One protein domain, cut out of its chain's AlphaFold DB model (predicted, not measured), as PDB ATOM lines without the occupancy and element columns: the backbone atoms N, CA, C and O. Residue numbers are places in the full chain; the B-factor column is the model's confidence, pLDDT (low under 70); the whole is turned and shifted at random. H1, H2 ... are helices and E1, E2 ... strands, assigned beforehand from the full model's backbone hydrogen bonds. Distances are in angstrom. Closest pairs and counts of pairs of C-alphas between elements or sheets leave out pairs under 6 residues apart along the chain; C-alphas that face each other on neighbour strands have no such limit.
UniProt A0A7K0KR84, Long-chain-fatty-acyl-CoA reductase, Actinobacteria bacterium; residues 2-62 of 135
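Overview. This is residues 2 to 62 of the 135 residues of the protein "Long-chain-fatty-acyl-CoA reductase" of Actinobacteria bacterium (UniProt A0A7K0KR84). With little regular structure, this is a small three-stranded sheet grazed by one short helix, H1, with long unnamed stretches at residues 2 to 13 and 44 to 55. The 61 printed residues include H1, E1, E2 and E3 in that order; the class is mixed, with only 24 residues in named elements, under half. The sheet runs E1, E2, E3 and is mixed. The whole is compact, with a radius of gyration of the C-alphas of 11.7 A and spans of 35 by 27 by 17 A.

Along the chain. H1, residues 14 to 23, begins at C-alpha 14 (204.693, 185.285, 94.542) and is 14.2 A long. E1 is residues 30 to 34, 11.7 A; E2 is residues 39 to 43, 13.3 A. E3, residues 56 to 59, 10.0 A, ends at C-alpha 59 (186.600, 173.498, 94.557).

Arrangement. H1 only grazes the sheet, with residues 17 to 23; its every O i to N i+4 pair is within hydrogen-bond range. E1 and E2 form an antiparallel hairpin at 179 degrees, N 32 and O 41 being 2.9 A apart. E2 and E3 are parallel at 22 degrees, N 59 and O 42 being 2.8 A apart.

Size, cuts and confidence. The farthest C-alphas, Tyr 4 and Ala 27, are 36.7 A apart. The printed part has no cut; the E2 to E3 link is long. No printed residue is under 70 in pLDDT.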
ATOM      1  N   ARG A   2     199.993 166.022  80.235       71.75
ATOM      2  CA  ARG A   2     201.057 165.160  79.646       71.75
ATOM      3  C   ARG A   2     200.805 164.678  78.211       71.75
ATOM      4  O   ARG A   2     201.735 164.455  77.451       71.75
ATOM      5  N   ARG A   3     199.531 164.531  77.830       72.12
ATOM      6  CA  ARG A   3     199.122 164.189  76.457       72.12
ATOM      7  C   ARG A   3     199.433 165.296  75.435       72.12
ATOM      8  O   ARG A   3     199.546 164.996  74.256       72.12
ATOM      9  N   TYR A   4     199.523 166.550  75.878       72.06
ATOM     10  CA  TYR A   4     199.646 167.731  75.013       72.06
ATOM     11  C   TYR A   4     200.778 168.686  75.456       72.06
ATOM     12  O   TYR A   4     200.871 169.792  74.940       72.06
ATOM     13  N   GLY A   5     201.616 168.293  76.424       79.62
ATOM     14  CA  GLY A   5     202.584 169.157  77.106       79.62
ATOM     15  C   GLY A   5     203.379 168.412  78.185       79.62
ATOM     16  O   GLY A   5     203.257 167.198  78.334       79.62
ATOM     17  N   ALA A   6     204.203 169.132  78.951       81.00
ATOM     18  CA  ALA A   6     205.146 168.537  79.906       81.00
ATOM     19  C   ALA A   6     204.496 167.984  81.193       81.00
ATOM     20  O   ALA A   6     205.167 167.341  82.000       81.00
ATOM     21  N   GLY A   7     203.198 168.214  81.423       81.00
ATOM     22  CA  GLY A   7     202.559 167.826  82.683       81.00
ATOM     23  C   GLY A   7     202.851 168.771  83.849       81.00
ATOM     24  O   GLY A   7     202.391 168.502  84.957       81.00
ATOM     25  N   ALA A   8     203.601 169.846  83.611       84.56
ATOM     26  CA  ALA A   8     203.948 170.873  84.579       84.56
ATOM     27  C   ALA A   8     203.469 172.232  84.061       84.56
ATOM     28  O   ALA A   8     203.655 172.557  82.888       84.56
ATOM     29  N   GLY A   9     202.819 172.993  84.936       83.94
ATOM     30  CA  GLY A   9     202.357 174.345  84.643       83.94
ATOM     31  C   GLY A   9     203.405 175.394  84.999       83.94
ATOM     32  O   GLY A   9     204.358 175.091  85.722       83.94
ATOM     33  N   PRO A  10     203.229 176.636  84.521       87.00
ATOM     34  CA  PRO A  10     204.003 177.761  85.022       87.00
ATOM     35  C   PRO A  10     203.804 177.902  86.533       87.00
ATOM     36  O   PRO A  10     202.715 177.641  87.043       87.00
ATOM     37  N   ARG A  11     204.849 178.329  87.246       88.25
ATOM     38  CA  ARG A  11     204.729 178.648  88.672       88.25
ATOM     39  C   ARG A  11     203.821 179.856  88.860       88.25
ATOM     40  O   ARG A  11     203.907 180.814  88.091       88.25
ATOM     41  N   ALA A  12     203.000 179.808  89.903       89.69
ATOM     42  CA  ALA A  12     202.194 180.949  90.296       89.69
ATOM     43  C   ALA A  12     203.088 182.126  90.761       89.69
ATOM     44  O   ALA A  12     204.145 181.891  91.371       89.69
ATOM     45  N   PRO A  13     202.678 183.376  90.481       91.00
ATOM     46  CA  PRO A  13     203.273 184.592  91.032       91.00
ATOM     47  C   PRO A  13     203.432 184.550  92.560       91.00
ATOM     48  O   PRO A  13     202.771 183.765  93.236       91.00
ATOM     49  N   LEU A  14     204.372 185.328  93.107       91.56
ATOM     50  CA  LEU A  14     204.693 185.285  94.542       91.56
ATOM     51  C   LEU A  14     203.501 185.687  95.419       91.56
ATOM     52  O   LEU A  14     203.206 184.969  96.362       91.56
ATOM     53  N   ASP A  15     202.807 186.758  95.054       92.12
ATOM     54  CA  ASP A  15     201.589 187.257  95.699       92.12
ATOM     55  C   ASP A  15     200.510 186.171  95.817       92.12
ATOM     56  O   ASP A  15     200.024 185.901  96.912       92.12
ATOM     57  N   ILE A  16     200.222 185.452  94.728       92.31
ATOM     58  CA  ILE A  16     199.261 184.336  94.744       92.31
ATOM     59  C   ILE A  16     199.731 183.196  95.660       92.31
ATOM     60  O   ILE A  16     198.925 182.544  96.320       92.31
ATOM     61  N   ARG A  17     201.039 182.912  95.701       92.31
ATOM     62  CA  ARG A  17     201.581 181.849  96.563       92.31
ATOM     63  C   ARG A  17     201.485 182.219  98.041       92.31
ATOM     64  O   ARG A  17     201.079 181.370  98.827       92.31
ATOM     65  N   GLU A  18     201.817 183.456  98.392       93.19
ATOM     66  CA  GLU A  18     201.697 183.977  99.758       93.19
ATOM     67  C   GLU A  18     200.234 183.969 100.221       93.19
ATOM     68  O   GLU A  18     199.937 183.508 101.322       93.19
ATOM     69  N   GLU A  19     199.302 184.377  99.357       93.44
ATOM     70  CA  GLU A  19     197.867 184.316  99.646       93.44
ATOM     71  C   GLU A  19     197.393 182.876  99.907       93.44
ATOM     72  O   GLU A  19     196.708 182.608 100.894       93.44
ATOM     73  N   ILE A  20     197.816 181.914  99.081       94.25
ATOM     74  CA  ILE A  20     197.482 180.491  99.257       94.25
ATOM     75  C   ILE A  20     198.068 179.916 100.550       94.25
ATOM     76  O   ILE A  20     197.411 179.106 101.210       94.25
ATOM     77  N   GLU A  21     199.288 180.311 100.920       92.75
ATOM     78  CA  GLU A  21     199.901 179.910 102.189       92.75
ATOM     79  C   GLU A  21     199.067 180.398 103.377       92.75
ATOM     80  O   GLU A  21     198.784 179.611 104.283       92.75
ATOM     81  N   VAL A  22     198.589 181.647 103.339       92.75
ATOM     82  CA  VAL A  22     197.677 182.190 104.356       92.75
ATOM     83  C   VAL A  22     196.358 181.417 104.376       92.75
ATOM     84  O   VAL A  22     195.944 180.967 105.447       92.75
ATOM     85  N   LEU A  23     195.728 181.186 103.218       93.00
ATOM     86  CA  LEU A  23     194.475 180.423 103.110       93.00
ATOM     87  C   LEU A  23     194.596 179.023 103.720       93.00
ATOM     88  O   LEU A  23     193.673 178.563 104.385       93.00
ATOM     89  N   GLY A  24     195.744 178.359 103.557       91.06
ATOM     90  CA  GLY A  24     196.004 177.043 104.141       91.06
ATOM     91  C   GLY A  24     195.976 177.005 105.674       91.06
ATOM     92  O   GLY A  24     195.815 175.928 106.248       91.06
ATOM     93  N   THR A  25     196.115 178.156 106.340       92.06
ATOM     94  CA  THR A  25     196.037 178.272 107.807       92.06
ATOM     95  C   THR A  25     194.624 178.551 108.323       92.06
ATOM     96  O   THR A  25     194.358 178.369 109.513       92.06
ATOM     97  N   LEU A  26     193.710 178.979 107.447       91.06
ATOM     98  CA  LEU A  26     192.343 179.329 107.815       91.06
ATOM     99  C   LEU A  26     191.463 178.082 107.936       91.06
ATOM    100  O   LEU A  26     191.560 177.128 107.161       91.06
ATOM    101  N   ALA A  27     190.534 178.108 108.893       88.12
ATOM    102  CA  ALA A  27     189.513 177.073 109.001       88.12
ATOM    103  C   ALA A  27     188.662 177.001 107.714       88.12
ATOM    104  O   ALA A  27     188.494 177.991 107.004       88.12
ATOM    105  N   GLY A  28     188.150 175.809 107.395       88.31
ATOM    106  CA  GLY A  28     187.335 175.564 106.192       88.31
ATOM    107  C   GLY A  28     188.139 175.273 104.916       88.31
ATOM    108  O   GLY A  28     187.622 174.626 104.003       88.31
ATOM    109  N   HIS A  29     189.426 175.628 104.882       94.62
ATOM    110  CA  HIS A  29     190.286 175.437 103.718       94.62
ATOM    111  C   HIS A  29     191.050 174.111 103.779       94.62
ATOM    112  O   HIS A  29     191.531 173.681 104.829       94.62
ATOM    113  N   ARG A  30     191.164 173.432 102.635       96.38
ATOM    114  CA  ARG A  30     192.008 172.241 102.473       96.38
ATOM    115  C   ARG A  30     192.774 172.310 101.164       96.38
ATOM    116  O   ARG A  30     192.181 172.515 100.107       96.38
ATOM    117  N   LEU A  31     194.082 172.093 101.247       96.12
ATOM    118  CA  LEU A  31     195.002 172.143 100.116       96.12
ATOM    119  C   LEU A  31     195.438 170.728  99.719       96.12
ATOM    120  O   LEU A  31     195.798 169.924 100.579       96.12
ATOM    121  N   PHE A  32     195.427 170.430  98.419       95.56
ATOM    122  CA  PHE A  32     195.891 169.151  97.873       95.56
ATOM    123  C   PHE A  32     196.838 169.380  96.695       95.56
ATOM    124  O   PHE A  32     196.459 170.016  95.712       95.56
ATOM    125  N   GLY A  33     198.046 168.820  96.762       93.44
ATOM    126  CA  GLY A  33     199.095 169.050  95.764       93.44
ATOM    127  C   GLY A  33     200.051 170.155  96.206       93.44
ATOM    128  O   GLY A  33     200.357 170.254  97.394       93.44
ATOM    129  N   GLY A  34     200.528 170.970  95.265       90.06
ATOM    130  CA  GLY A  34     201.473 172.035  95.582       90.06
ATOM    131  C   GLY A  34     201.720 173.031  94.448       90.06
ATOM    132  O   GLY A  34     201.168 172.949  93.346       90.06
ATOM    133  N   LEU A  35     202.546 174.028  94.761       86.19
ATOM    134  CA  LEU A  35     202.768 175.231  93.951       86.19
ATOM    135  C   LEU A  35     204.002 175.128  93.031       86.19
ATOM    136  O   LEU A  35     204.384 176.108  92.387       86.19
ATOM    137  N   GLY A  36     204.636 173.953  92.948       83.19
ATOM    138  CA  GLY A  36     205.851 173.717  92.159       83.19
ATOM    139  C   GLY A  36     205.630 173.526  90.652       83.19
ATOM    140  O   GLY A  36     206.610 173.435  89.909       83.19
ATOM    141  N   GLY A  37     204.372 173.510  90.193       83.31
ATOM    142  CA  GLY A  37     203.959 173.256  88.803       83.31
ATOM    143  C   GLY A  37     203.189 171.938  88.608       83.31
ATOM    144  O   GLY A  37     202.589 171.712  87.551       83.31
ATOM    145  N   GLU A  38     203.156 171.079  89.627       86.94
ATOM    146  CA  GLU A  38     202.348 169.859  89.710       86.94
ATOM    147  C   GLU A  38     200.843 170.157  89.678       86.94
ATOM    148  O   GLU A  38     200.086 169.429  89.026       86.94
ATOM    149  N   GLY A  39     200.445 171.288  90.264       92.31
ATOM    150  CA  GLY A  39     199.069 171.747  90.390       92.31
ATOM    151  C   GLY A  39     198.577 171.661  91.831       92.31
ATOM    152  O   GLY A  39     199.047 170.843  92.624       92.31
ATOM    153  N   LEU A  40     197.606 172.508  92.149       95.31
ATOM    154  CA  LEU A  40     197.046 172.642  93.486       95.31
ATOM    155  C   LEU A  40     195.520 172.644  93.408       95.31
ATOM    156  O   LEU A  40     194.936 173.338  92.580       95.31
ATOM    157  N   VAL A  41     194.880 171.903  94.304       96.88
ATOM    158  CA  VAL A  41     193.441 171.999  94.547       96.88
ATOM    159  C   VAL A  41     193.217 172.687  95.884       96.88
ATOM    160  O   VAL A  41     193.741 172.244  96.905       96.88
ATOM    161  N   ILE A  42     192.418 173.747  95.866       97.31
ATOM    162  CA  ILE A  42     191.979 174.489  97.045       97.31
ATOM    163  C   ILE A  42     190.508 174.162  97.253       97.31
ATOM    164  O   ILE A  42     189.674 174.573  96.450       97.31
ATOM    165  N   ARG A  43     190.177 173.423  98.309       97.44
ATOM    166  CA  ARG A  43     188.791 173.211  98.728       97.44
ATOM    167  C   ARG A  43     188.440 174.236  99.797       97.44
ATOM    168  O   ARG A  43     189.105 174.258 100.830       97.44
ATOM    169  N   SER A  44     187.414 175.036  99.551       96.44
ATOM    170  CA  SER A  44     186.919 176.107 100.428       96.44
ATOM    171  C   SER A  44     185.391 176.099 100.425       96.44
ATOM    172  O   SER A  44     184.792 175.451  99.570       96.44
ATOM    173  N   ASP A  45     184.768 176.779 101.386       94.81
ATOM    174  CA  ASP A  45     183.304 176.873 101.458       94.81
ATOM    175  C   ASP A  45     182.750 177.977 100.532       94.81
ATOM    176  O   ASP A  45     181.613 177.885 100.090       94.81
ATOM    177  N   GLU A  46     183.580 178.959 100.168       94.38
ATOM    178  CA  GLU A  46     183.274 180.041  99.222       94.38
ATOM    179  C   GLU A  46     184.378 180.161  98.155       94.38
ATOM    180  O   GLU A  46     185.501 179.688  98.391       94.38
ATOM    181  N   PRO A  47     184.103 180.774  96.985       95.19
ATOM    182  CA  PRO A  47     185.127 181.066  95.989       95.19
ATOM    183  C   PRO A  47     186.285 181.885  96.570       95.19
ATOM    184  O   PRO A  47     186.075 182.782  97.379       95.19
ATOM    185  N   VAL A  48     187.509 181.594  96.131       95.19
ATOM    186  CA  VAL A  48     188.680 182.416  96.481       95.19
ATOM    187  C   VAL A  48     188.623 183.798  95.812       95.19
ATOM    188  O   VAL A  48     188.108 183.931  94.702       95.19
ATOM    189  N   ASP A  49     189.223 184.804  96.451       92.25
ATOM    190  CA  ASP A  49     189.191 186.208  95.999       92.25
ATOM    191  C   ASP A  49     190.166 186.528  94.847       92.25
ATOM    192  O   ASP A  49     190.208 187.649  94.334       92.25
ATOM    193  N   PHE A  50     190.926 185.534  94.387       91.31
ATOM    194  CA  PHE A  50     191.860 185.644  93.270       91.31
ATOM    195  C   PHE A  50     191.469 184.726  92.108       91.31
ATOM    196  O   PHE A  50     190.742 183.748  92.259       91.31
ATOM    197  N   HIS A  51     191.994 184.996  90.910       90.25
ATOM    198  CA  HIS A  51     191.786 184.114  89.761       90.25
ATOM    199  C   HIS A  51     192.678 182.857  89.861       90.25
ATOM    200  O   HIS A  51     193.904 182.984  89.751       90.25
ATOM    201  N   PRO A  52     192.121 181.635  90.003       90.62
ATOM    202  CA  PRO A  52     192.915 180.417  90.157       90.62
ATOM    203  C   PRO A  52     193.521 179.973  88.812       90.62
ATOM    204  O   PRO A  52     192.972 179.143  88.089       90.62
ATOM    205  N   GLY A  53     194.663 180.569  88.458       90.12
ATOM    206  CA  GLY A  53     195.472 180.229  87.282       90.12
ATOM    207  C   GLY A  53     196.565 179.192  87.576       90.12
ATOM    208  O   GLY A  53     196.576 178.557  88.619       90.12
ATOM    209  N   TYR A  54     197.536 179.019  86.671       91.81
ATOM    210  CA  TYR A  54     198.789 178.286  86.967       91.81
ATOM    211  C   TYR A  54     198.612 176.824  87.437       91.81
ATOM    212  O   TYR A  54     199.402 176.315  88.229       91.81
ATOM    213  N   LYS A  55     197.582 176.131  86.928       92.31
ATOM    214  CA  LYS A  55     197.151 174.787  87.380       92.31
ATOM    215  C   LYS A  55     196.662 174.732  88.831       92.31
ATOM    216  O   LYS A  55     196.717 173.677  89.466       92.31
ATOM    217  N   ILE A  56     196.160 175.847  89.333       94.19
ATOM    218  CA  ILE A  56     195.402 175.916  90.572       94.19
ATOM    219  C   ILE A  56     193.924 175.758  90.213       94.19
ATOM    220  O   ILE A  56     193.459 176.296  89.211       94.19
ATOM    221  N   VAL A  57     193.186 174.988  91.005       95.50
ATOM    222  CA  VAL A  57     191.732 174.854  90.891       95.50
ATOM    223  C   VAL A  57     191.125 175.089  92.261       95.50
ATOM    224  O   VAL A  57     191.564 174.490  93.242       95.50
ATOM    225  N   ASN A  58     190.095 175.926  92.324       97.25
ATOM    226  CA  ASN A  58     189.269 176.063  93.512       97.25
ATOM    227  C   ASN A  58     188.022 175.171  93.394       97.25
ATOM    228  O   ASN A  58     187.377 175.126  92.347       97.25
ATOM    229  N   VAL A  59     187.732 174.417  94.451       97.38
ATOM    230  CA  VAL A  59     186.600 173.498  94.557       97.38
ATOM    231  C   VAL A  59     185.714 173.971  95.697       97.38
ATOM    232  O   VAL A  59     186.081 173.835  96.865       97.38
ATOM    233  N   VAL A  60     184.540 174.472  95.334       97.56
ATOM    234  CA  VAL A  60     183.494 174.885  96.267       97.56
ATOM    235  C   VAL A  60     182.422 173.788  96.293       97.56
ATOM    236  O   VAL A  60     181.881 173.455  95.233       97.56
ATOM    237  N   PRO A  61     182.165 173.139  97.443       96.94
ATOM    238  CA  PRO A  61     181.090 172.167  97.569       96.94
ATOM    239  C   PRO A  61     179.731 172.876  97.544       96.94
ATOM    240  O   PRO A  61     179.577 173.953  98.107       96.94
ATOM    241  N   VAL A  62     178.748 172.241  96.916       97.12
ATOM    242  CA  VAL A  62     177.349 172.689  96.872       97.12
ATOM    243  C   VAL A  62     176.446 171.514  97.226       97.12
ATOM    244  O   VAL A  62     176.817 170.363  96.966       97.12
TER     245      VAL A  62